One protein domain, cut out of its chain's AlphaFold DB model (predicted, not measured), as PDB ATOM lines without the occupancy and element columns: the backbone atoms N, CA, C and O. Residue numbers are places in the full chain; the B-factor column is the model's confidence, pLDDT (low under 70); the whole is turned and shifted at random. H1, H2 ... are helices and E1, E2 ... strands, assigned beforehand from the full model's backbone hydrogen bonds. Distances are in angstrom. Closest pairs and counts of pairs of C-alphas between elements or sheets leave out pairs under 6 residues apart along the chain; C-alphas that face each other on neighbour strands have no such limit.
ATOM      1  N   ASN A 122      46.875  -6.470  27.465       95.88
ATOM      2  CA  ASN A 122      46.418  -7.505  28.388       95.88
ATOM      3  C   ASN A 122      45.263  -8.333  27.808       95.88
ATOM      4  O   ASN A 122      44.288  -7.801  27.270       95.88
ATOM      5  N   LEU A 123      45.360  -9.649  27.986       94.06
ATOM      6  CA  LEU A 123      44.288 -10.610  27.745       94.06
ATOM      7  C   LEU A 123      43.707 -11.103  29.066       94.06
ATOM      8  O   LEU A 123      44.412 -11.214  30.068       94.06
ATOM      9  N   GLU A 124      42.425 -11.443  29.035       94.50
ATOM     10  CA  GLU A 124      41.729 -12.174  30.083       94.50
ATOM     11  C   GLU A 124      41.393 -13.579  29.568       94.50
ATOM     12  O   GLU A 124      40.676 -13.731  28.576       94.50
ATOM     13  N   ILE A 125      41.912 -14.607  30.241       92.38
ATOM     14  CA  ILE A 125      41.629 -16.017  29.962       92.38
ATOM     15  C   ILE A 125      40.664 -16.532  31.033       92.38
ATOM     16  O   ILE A 125      40.972 -16.525  32.225       92.38
ATOM     17  N   GLN A 126      39.483 -16.974  30.612       90.25
ATOM     18  CA  GLN A 126      38.397 -17.441  31.473       90.25
ATOM     19  C   GLN A 126      38.182 -18.954  31.319       90.25
ATOM     20  O   GLN A 126      38.487 -19.540  30.278       90.25
ATOM     21  N   CYS A 127      37.593 -19.575  32.347       84.56
ATOM     22  CA  CYS A 127      37.248 -21.006  32.393       84.56
ATOM     23  C   CYS A 127      38.437 -21.997  32.418       84.56
ATOM     24  O   CYS A 127      38.235 -23.190  32.199       84.56
ATOM     25  N   VAL A 128      39.644 -21.537  32.770       82.12
ATOM     26  CA  VAL A 128      40.824 -22.388  33.024       82.12
ATOM     27  C   VAL A 128      40.898 -22.773  34.515       82.12
ATOM     28  O   VAL A 128      40.846 -21.872  35.349       82.12
ATOM     29  N   PRO A 129      41.018 -24.067  34.878       74.31
ATOM     30  CA  PRO A 129      41.260 -24.507  36.257       74.31
ATOM     31  C   PRO A 129      42.609 -24.031  36.805       74.31
ATOM     32  O   PRO A 129      43.616 -24.108  36.102       74.31
ATOM     33  N   GLU A 130      42.664 -23.644  38.081       70.75
ATOM     34  CA  GLU A 130      43.933 -23.340  38.756       70.75
ATOM     35  C   GLU A 130      44.595 -24.638  39.257       70.75
ATOM     36  O   GLU A 130      45.818 -24.765  39.248       70.75
ATOM     37  N   ASN A 131      43.794 -25.648  39.635       69.69
ATOM     38  CA  ASN A 131      44.287 -26.941  40.128       69.69
ATOM     39  C   ASN A 131      43.557 -28.164  39.539       69.69
ATOM     40  O   ASN A 131      42.338 -28.187  39.402       69.69
ATOM     41  N   LYS A 132      44.295 -29.269  39.322       64.06
ATOM     42  CA  LYS A 132      43.772 -30.557  38.793       64.06
ATOM     43  C   LYS A 132      42.705 -31.253  39.666       64.06
ATOM     44  O   LYS A 132      42.165 -32.275  39.254       64.06
ATOM     45  N   LYS A 133      42.443 -30.754  40.879       62.50
ATOM     46  CA  LYS A 133      41.453 -31.281  41.845       62.50
ATOM     47  C   LYS A 133      40.363 -30.261  42.212       62.50
ATOM     48  O   LYS A 133      39.582 -30.503  43.127       62.50
ATOM     49  N   GLU A 134      40.336 -29.108  41.553       63.09
ATOM     50  CA  GLU A 134      39.396 -28.027  41.851       63.09
ATOM     51  C   GLU A 134      37.994 -28.350  41.304       63.09
ATOM     52  O   GLU A 134      37.852 -28.812  40.170       63.09
ATOM     53  N   ASN A 135      36.938 -28.098  42.087       58.16
ATOM     54  CA  ASN A 135      35.559 -28.258  41.617       58.16
ATOM     55  C   ASN A 135      35.096 -26.970  40.916       58.16
ATOM     56  O   ASN A 135      34.419 -26.119  41.496       58.16
ATOM     57  N   VAL A 136      35.557 -26.804  39.674       59.56
ATOM     58  CA  VAL A 136      35.501 -25.555  38.901       59.56
ATOM     59  C   VAL A 136      34.082 -25.242  38.402       59.56
ATOM     60  O   VAL A 136      33.752 -25.414  37.230       59.56
ATOM     61  N   ALA A 137      33.229 -24.735  39.294       61.72
ATOM     62  CA  ALA A 137      31.940 -24.151  38.915       61.72
ATOM     63  C   ALA A 137      32.121 -22.789  38.212       61.72
ATOM     64  O   ALA A 137      31.440 -22.497  37.228       61.72
ATOM     65  N   ARG A 138      33.052 -21.962  38.713       65.88
ATOM     66  CA  ARG A 138      33.540 -20.706  38.109       65.88
ATOM     67  C   ARG A 138      34.984 -20.463  38.583       65.88
ATOM     68  O   ARG A 138      35.145 -20.107  39.748       65.88
ATOM     69  N   PRO A 139      36.020 -20.658  37.748       75.69
ATOM     70  CA  PRO A 139      37.392 -20.360  38.146       75.69
ATOM     71  C   PRO A 139      37.642 -18.851  38.076       75.69
ATOM     72  O   PRO A 139      36.914 -18.112  37.401       75.69
ATOM     73  N   ARG A 140      38.709 -18.396  38.733       82.31
ATOM     74  CA  ARG A 140      39.227 -17.033  38.553       82.31
ATOM     75  C   ARG A 140      39.768 -16.875  37.131       82.31
ATOM     76  O   ARG A 140      40.330 -17.818  36.579       82.31
ATOM     77  N   SER A 141      39.596 -15.701  36.526       88.31
ATOM     78  CA  SER A 141      40.194 -15.426  35.219       88.31
ATOM     79  C   SER A 141      41.665 -15.032  35.352       88.31
ATOM     80  O   SER A 141      42.062 -14.319  36.275       88.31
ATOM     81  N   ILE A 142      42.485 -15.537  34.433       91.56
ATOM     82  CA  ILE A 142      43.931 -15.318  34.394       91.56
ATOM     83  C   ILE A 142      44.195 -14.111  33.494       91.56
ATOM     84  O   ILE A 142      43.758 -14.089  32.342       91.56
ATOM     85  N   ILE A 143      44.920 -13.115  34.004       94.31
ATOM     86  CA  ILE A 143      45.361 -11.968  33.203       94.31
ATOM     87  C   ILE A 143      46.753 -12.248  32.642       94.31
ATOM     88  O   ILE A 143      47.679 -12.546  33.393       94.31
ATOM     89  N   VAL A 144      46.906 -12.120  31.324       94.94
ATOM     90  CA  VAL A 144      48.186 -12.274  30.619       94.94
ATOM     91  C   VAL A 144      48.563 -10.939  29.988       94.94
ATOM     92  O   VAL A 144      47.855 -10.454  29.107       94.94
ATOM     93  N   GLN A 145      49.674 -10.350  30.424       96.62
ATOM     94  CA  GLN A 145      50.248  -9.150  29.814       96.62
ATOM     95  C   GLN A 145      51.249  -9.545  28.725       96.62
ATOM     96  O   GLN A 145      52.204 -10.276  28.982       96.62
ATOM     97  N   LEU A 146      51.027  -9.062  27.503       96.06
ATOM     98  CA  LEU A 146      51.893  -9.305  26.349       96.06
ATOM     99  C   LEU A 146      52.824  -8.110  26.089       96.06
ATOM    100  O   LEU A 146      52.637  -7.021  26.626       96.06
ATOM    101  N   VAL A 147      53.839  -8.302  25.244       96.25
ATOM    102  CA  VAL A 147      54.847  -7.259  24.963       96.25
ATOM    103  C   VAL A 147      54.262  -6.083  24.167       96.25
ATOM    104  O   VAL A 147      54.687  -4.946  24.347       96.25
ATOM    105  N   THR A 148      53.281  -6.328  23.290       95.50
ATOM    106  CA  THR A 148      52.641  -5.277  22.477       95.50
ATOM    107  C   THR A 148      51.145  -5.537  22.262       95.50
ATOM    108  O   THR A 148      50.732  -6.702  22.248       95.50
ATOM    109  N   PRO A 149      50.338  -4.492  21.976       92.50
ATOM    110  CA  PRO A 149      48.944  -4.662  21.566       92.50
ATOM    111  C   PRO A 149      48.810  -5.480  20.276       92.50
ATOM    112  O   PRO A 149      47.908  -6.293  20.159       92.50
ATOM    113  N   ARG A 150      49.765  -5.366  19.340       94.38
ATOM    114  CA  ARG A 150      49.744  -6.132  18.081       94.38
ATOM    115  C   ARG A 150      49.776  -7.645  18.317       94.38
ATOM    116  O   ARG A 150      49.038  -8.371  17.664       94.38
ATOM    117  N   LEU A 151      50.585  -8.114  19.271       95.94
ATOM    118  CA  LEU A 151      50.636  -9.534  19.647       95.94
ATOM    119  C   LEU A 151      49.344  -9.982  20.358       95.94
ATOM    120  O   LEU A 151      48.862 -11.091  20.131       95.94
ATOM    121  N   ARG A 152      48.764  -9.095  21.177       94.81
ATOM    122  CA  ARG A 152      47.468  -9.260  21.857       94.81
ATOM    123  C   ARG A 152      46.326  -9.410  20.841       94.81
ATOM    124  O   ARG A 152      45.541 -10.351  20.944       94.81
ATOM    125  N   ASP A 153      46.286  -8.547  19.829       93.62
ATOM    126  CA  ASP A 153      45.310  -8.572  18.734       93.62
ATOM    127  C   ASP A 153      45.497  -9.808  17.837       93.62
ATOM    128  O   ASP A 153      44.532 -10.510  17.529       93.62
ATOM    129  N   GLN A 154      46.744 -10.128  17.471       96.31
ATOM    130  CA  GLN A 154      47.088 -11.298  16.656       96.31
ATOM    131  C   GLN A 154      46.651 -12.607  17.326       96.31
ATOM    132  O   GLN A 154      46.060 -13.457  16.661       96.31
ATOM    133  N   LEU A 155      46.882 -12.763  18.634       95.62
ATOM    134  CA  LEU A 155      46.478 -13.962  19.370       95.62
ATOM    135  C   LEU A 155      44.946 -14.094  19.456       95.62
ATOM    136  O   LEU A 155      44.418 -15.180  19.211       95.62
ATOM    137  N   LEU A 156      44.219 -12.998  19.712       93.75
ATOM    138  CA  LEU A 156      42.748 -12.991  19.668       93.75
ATOM    139  C   LEU A 156      42.209 -13.354  18.277       93.75
ATOM    140  O   LEU A 156      41.278 -14.157  18.171       93.75
ATOM    141  N   ALA A 157      42.809 -12.820  17.210       94.75
ATOM    142  CA  ALA A 157      42.437 -13.145  15.835       94.75
ATOM    143  C   ALA A 157      42.707 -14.625  15.505       94.75
ATOM    144  O   ALA A 157      41.839 -15.293  14.942       94.75
ATOM    145  N   SER A 158      43.859 -15.173  15.911       96.19
ATOM    146  CA  SER A 158      44.193 -16.592  15.729       96.19
ATOM    147  C   SER A 158      43.238 -17.524  16.481       96.19
ATOM    148  O   SER A 158      42.775 -18.507  15.907       96.19
ATOM    149  N   ILE A 159      42.878 -17.201  17.728       94.88
ATOM    150  CA  ILE A 159      41.904 -17.970  18.521       94.88
ATOM    151  C   ILE A 159      40.499 -17.882  17.907       94.88
ATOM    152  O   ILE A 159      39.787 -18.885  17.833       94.88
ATOM    153  N   THR A 160      40.100 -16.703  17.425       93.44
ATOM    154  CA  THR A 160      38.809 -16.500  16.748       93.44
ATOM    155  C   THR A 160      38.731 -17.317  15.458       93.44
ATOM    156  O   THR A 160      37.743 -18.020  15.245       93.44
ATOM    157  N   LYS A 161      39.797 -17.299  14.645       96.31
ATOM    158  CA  LYS A 161      39.932 -18.129  13.441       96.31
ATOM    159  C   LYS A 161      39.842 -19.621  13.784       96.31
ATOM    160  O   LYS A 161      38.994 -20.312  13.229       96.31
ATOM    161  N   TYR A 162      40.622 -20.094  14.757       96.12
ATOM    162  CA  TYR A 162      40.599 -21.491  15.201       96.12
ATOM    163  C   TYR A 162      39.197 -21.949  15.644       96.12
ATOM    164  O   TYR A 162      38.734 -23.014  15.240       96.12
ATOM    165  N   ASN A 163      38.485 -21.122  16.418       95.56
ATOM    166  CA  ASN A 163      37.122 -21.402  16.888       95.56
ATOM    167  C   ASN A 163      36.049 -21.354  15.782       95.56
ATOM    168  O   ASN A 163      34.942 -21.858  15.991       95.56
ATOM    169  N   HIS A 164      36.353 -20.731  14.640       94.12
ATOM    170  CA  HIS A 164      35.518 -20.735  13.438       94.12
ATOM    171  C   HIS A 164      35.803 -21.966  12.565       94.12
ATOM    172  O   HIS A 164      34.872 -22.605  12.084       94.12
ATOM    173  N   GLU A 165      37.077 -22.329  12.400       96.62
ATOM    174  CA  GLU A 165      37.516 -23.519  11.655       96.62
ATOM    175  C   GLU A 165      37.172 -24.833  12.379       96.62
ATOM    176  O   GLU A 165      36.961 -25.851  11.726       96.62
ATOM    177  N   ASN A 166      37.020 -24.807  13.711       95.06
ATOM    178  CA  ASN A 166      36.684 -25.973  14.536       95.06
ATOM    179  C   ASN A 166      35.374 -25.768  15.336       95.06
ATOM    180  O   ASN A 166      35.416 -25.678  16.566       95.06
ATOM    181  N   PRO A 167      34.176 -25.707  14.706       93.19
ATOM    182  CA  PRO A 167      32.929 -25.404  15.418       93.19
ATOM    183  C   PRO A 167      32.556 -26.400  16.527       93.19
ATOM    184  O   PRO A 167      31.932 -25.993  17.509       93.19
ATOM    185  N   GLN A 168      32.932 -27.673  16.363       91.69
ATOM    186  CA  GLN A 168      32.656 -28.770  17.306       91.69
ATOM    187  C   GLN A 168      33.759 -28.948  18.370       91.69
ATOM    188  O   GLN A 168      33.493 -29.459  19.453       91.69
ATOM    189  N   GLU A 169      34.984 -28.497  18.084       92.69
ATOM    190  CA  GLU A 169      36.185 -28.655  18.925       92.69
ATOM    191  C   GLU A 169      36.833 -27.275  19.151       92.69
ATOM    192  O   GLU A 169      37.985 -27.008  18.813       92.69
ATOM    193  N   LYS A 170      36.049 -26.349  19.710       94.31
ATOM    194  CA  LYS A 170      36.532 -25.010  20.080       94.31
ATOM    195  C   LYS A 170      37.582 -25.088  21.189       94.31
ATOM    196  O   LYS A 170      37.672 -26.087  21.905       94.31
ATOM    197  N   LEU A 171      38.354 -24.011  21.346       93.31
ATOM    198  CA  LEU A 171      39.396 -23.878  22.363       93.31
ATOM    199  C   LEU A 171      38.873 -24.309  23.744       93.31
ATOM    200  O   LEU A 171      37.880 -23.787  24.254       93.31
ATOM    201  N   ASN A 172      39.533 -25.305  24.326       91.25
ATOM    202  CA  ASN A 172      39.117 -25.968  25.555       91.25
ATOM    203  C   ASN A 172      40.347 -26.419  26.356       91.25
ATOM    204  O   ASN A 172      41.461 -26.462  25.829       91.25
ATOM    205  N   CYS A 173      40.154 -26.781  27.624       87.38
ATOM    206  CA  CYS A 173      41.262 -27.060  28.540       87.38
ATOM    207  C   CYS A 173      42.170 -28.228  28.102       87.38
ATOM    208  O   CYS A 173      43.349 -28.229  28.455       87.38
ATOM    209  N   SER A 174      41.696 -29.178  27.284       87.88
ATOM    210  CA  SER A 174      42.571 -30.252  26.782       87.88
ATOM    211  C   SER A 174      43.634 -29.741  25.800       87.88
ATOM    212  O   SER A 174      44.749 -30.254  25.794       87.88
ATOM    213  N   HIS A 175      43.357 -28.653  25.069       88.75
ATOM    214  CA  HIS A 175      44.332 -27.994  24.185       88.75
ATOM    215  C   HIS A 175      45.415 -27.228  24.969       88.75
ATOM    216  O   HIS A 175      46.438 -26.857  24.405       88.75
ATOM    217  N   LEU A 176      45.201 -27.012  26.272       85.56
ATOM    218  CA  LEU A 176      46.169 -26.439  27.212       85.56
ATOM    219  C   LEU A 176      46.865 -27.520  28.070       85.56
ATOM    220  O   LEU A 176      47.538 -27.196  29.044       85.56
ATOM    221  N   GLY A 177      46.686 -28.809  27.748       83.56
ATOM    222  CA  GLY A 177      47.313 -29.925  28.464       83.56
ATOM    223  C   GLY A 177      46.620 -30.357  29.765       83.56
ATOM    224  O   GLY A 177      47.153 -31.205  30.485       83.56
ATOM    225  N   PHE A 178      45.432 -29.830  30.090       81.88
ATOM    226  CA  PHE A 178      44.661 -30.322  31.237       81.88
ATOM    227  C   PHE A 178      43.964 -31.645  30.892       81.88
ATOM    228  O   PHE A 178      43.057 -31.696  30.060       81.88
ATOM    229  N   ALA A 179      44.363 -32.720  31.573       72.69
ATOM    230  CA  ALA A 179      43.685 -34.011  31.508       72.69
ATOM    231  C   ALA A 179      42.362 -33.989  32.295       72.69
ATOM    232  O   ALA A 179      42.306 -33.451  33.401       72.69
ATOM    233  N   GLY A 180      41.316 -34.617  31.748       76.38
ATOM    234  CA  GLY A 180      39.996 -34.724  32.376       76.38
ATOM    235  C   GLY A 180      38.856 -34.384  31.414       76.38
ATOM    236  O   GLY A 180      38.963 -34.573  30.202       76.38
ATOM    237  N   ARG A 181      37.742 -33.882  31.958       80.12
ATOM    238  CA  ARG A 181      36.583 -33.439  31.168       80.12
ATOM    239  C   ARG A 181      36.933 -32.174  30.377       80.12
ATOM    240  O   ARG A 181      37.333 -31.180  30.974       80.12
ATOM    241  N   LYS A 182      36.708 -32.178  29.057       84.62
ATOM    242  CA  LYS A 182      36.840 -30.973  28.220       84.62
ATOM    243  C   LYS A 182      35.858 -29.889  28.695       84.62
ATOM    244  O   LYS A 182      34.645 -30.094  28.670       84.62
ATOM    245  N   SER A 183      36.388 -28.738  29.105       85.38
ATOM    246  CA  SER A 183      35.650 -27.500  29.393       85.38
ATOM    247  C   SER A 183      36.131 -26.384  28.455       85.38
ATOM    248  O   SER A 183      37.340 -26.289  28.211       85.38
ATOM    249  N   PRO A 184      35.226 -25.556  27.898       89.19
ATOM    250  CA  PRO A 184      35.596 -24.490  26.969       89.19
ATOM    251  C   PRO A 184      36.443 -23.424  27.668       89.19
ATOM    252  O   PRO A 184      36.213 -23.115  28.836       89.19
ATOM    253  N   VAL A 185      37.394 -22.846  26.937       91.00
ATOM    254  CA  VAL A 185      38.242 -21.739  27.391       91.00
ATOM    255  C   VAL A 185      37.924 -20.518  26.545       91.00
ATOM    256  O   VAL A 185      37.937 -20.580  25.315       91.00
ATOM    257  N   TYR A 186      37.659 -19.397  27.208       91.56
ATOM    258  CA  TYR A 186      37.368 -18.130  26.545       91.56
ATOM    259  C   TYR A 186      38.549 -17.185  26.733       91.56
ATOM    260  O   TYR A 186      39.068 -17.056  27.838       91.56
ATOM    261  N   VAL A 187      38.968 -16.519  25.658       93.44
ATOM    262  CA  VAL A 187      40.025 -15.502  25.692       93.44
ATOM    263  C   VAL A 187      39.443 -14.202  25.157       93.44
ATOM    264  O   VAL A 187      38.824 -14.194  24.092       93.44
ATOM    265  N   ALA A 188      39.614 -13.124  25.913       91.81
ATOM    266  CA  ALA A 188      39.092 -11.797  25.612       91.81
ATOM    267  C   ALA A 188      40.154 -10.717  25.876       91.81
ATOM    268  O   ALA A 188      41.172 -10.971  26.522       91.81
ATOM    269  N   GLU A 189      39.913  -9.494  25.406       91.62
ATOM    270  CA  GLU A 189      40.654  -8.324  25.881       91.62
ATOM    271  C   GLU A 189      40.326  -8.050  27.358       91.62
ATOM    272  O   GLU A 189      39.164  -8.107  27.769       91.62
ATOM    273  N   HIS A 190      41.339  -7.708  28.160       93.88
ATOM    274  CA  HIS A 190      41.117  -7.248  29.528       93.88
ATOM    275  C   HIS A 190      40.584  -5.804  29.508       93.88
ATOM    276  O   HIS A 190      41.331  -4.841  29.356       93.88
ATOM    277  N   LEU A 191      39.273  -5.656  29.674       92.25
ATOM    278  CA  LEU A 191      38.600  -4.356  29.731       92.25
ATOM    279  C   LEU A 191      38.719  -3.687  31.111       92.25
ATOM    280  O   LEU A 191      38.818  -4.369  32.136       92.25
TER     281      LEU A 191
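Overview. This is residues 122 to 191 of the 233 residues of an uncharacterized protein of Spodoptera exigua (UniProt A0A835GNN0). A small antiparallel sheet of three strands, E2, E1 and E3, has one long helix, H1, slanting over one face, while its other face has no named helix. Beyond the end of the sheet where E1 ends and E2 and E3 begin lie a long loop, residues 127 to 141, and the short helix H2. The printed part has 70 residues, with the named elements in the order E1, E2, H1, H2, E3; under half of the residues are in named elements, and the class is mixed, helices and strands. The whole is compact, with a radius of gyration of the C-alphas of 12.6 A, and spans 35 by 26 by 18 A.

Along the chain. In the sheet, E1 is residues 122 to 126, 13.1 A from first to last C-alpha, and begins with C-alpha 122 at (46.418, -7.505, 28.388). E2 is residues 142 to 145, 9.9 A long. E3 is residues 186 to 189, 10.4 A long, and ends with C-alpha 189 at (40.654, -8.324, 25.881). H1 is residues 149 to 165, 24.2 A long, and begins with C-alpha 149 at (48.944, -4.662, 21.566). H2 is residues 173 to 176, 5.1 A long.

Arrangement. The sheet runs E2, E1, E3, with E2 and E3 as edge strands. E1 and E2 form a hairpin, antiparallel at 161 degrees between their directions; N 125 and O 142 are within hydrogen-bond range at 2.8 A. E1 and E3 are antiparallel at 156 degrees, with N 124 and O 188 at 2.8 A and N 188 and O 124 at 2.9 A. H1 is on the sheet at a height of 9.7 A, over E3 and only just over E1, where 3 of its C-alphas fall. On the local plane it stands at 31 degrees to E3, only just slantwise to the strands. The closest C-alphas of H1 and E3 are those of Leu 156 and Val 187, 7.1 A apart. With H1 on one face, the sheet makes two layers. E2, H1, H2 and E3 form a split strand-helix-strand unit, two strands running the same way with E1 between them in the sheet; its crossover is right-handed. H2 is not on the sheet, and it is apart from H1, E1 and E2. In H1 every O i to N i+4 pair is within hydrogen-bond range; H2 is too short for such a pair, and its one O i to N i+3 pair is within range.

Size, cuts and confidence. The two C-alphas farthest apart are those of Lys 133 and Arg 150, 35.6 A. The printed part has no cut. The link from E1 to E2, 15 residues, is long, and the link from E2 to H1, 3 residues, is tight. The mean pLDDT of the printed part is 87.3; residues 131 to 138 are under 70.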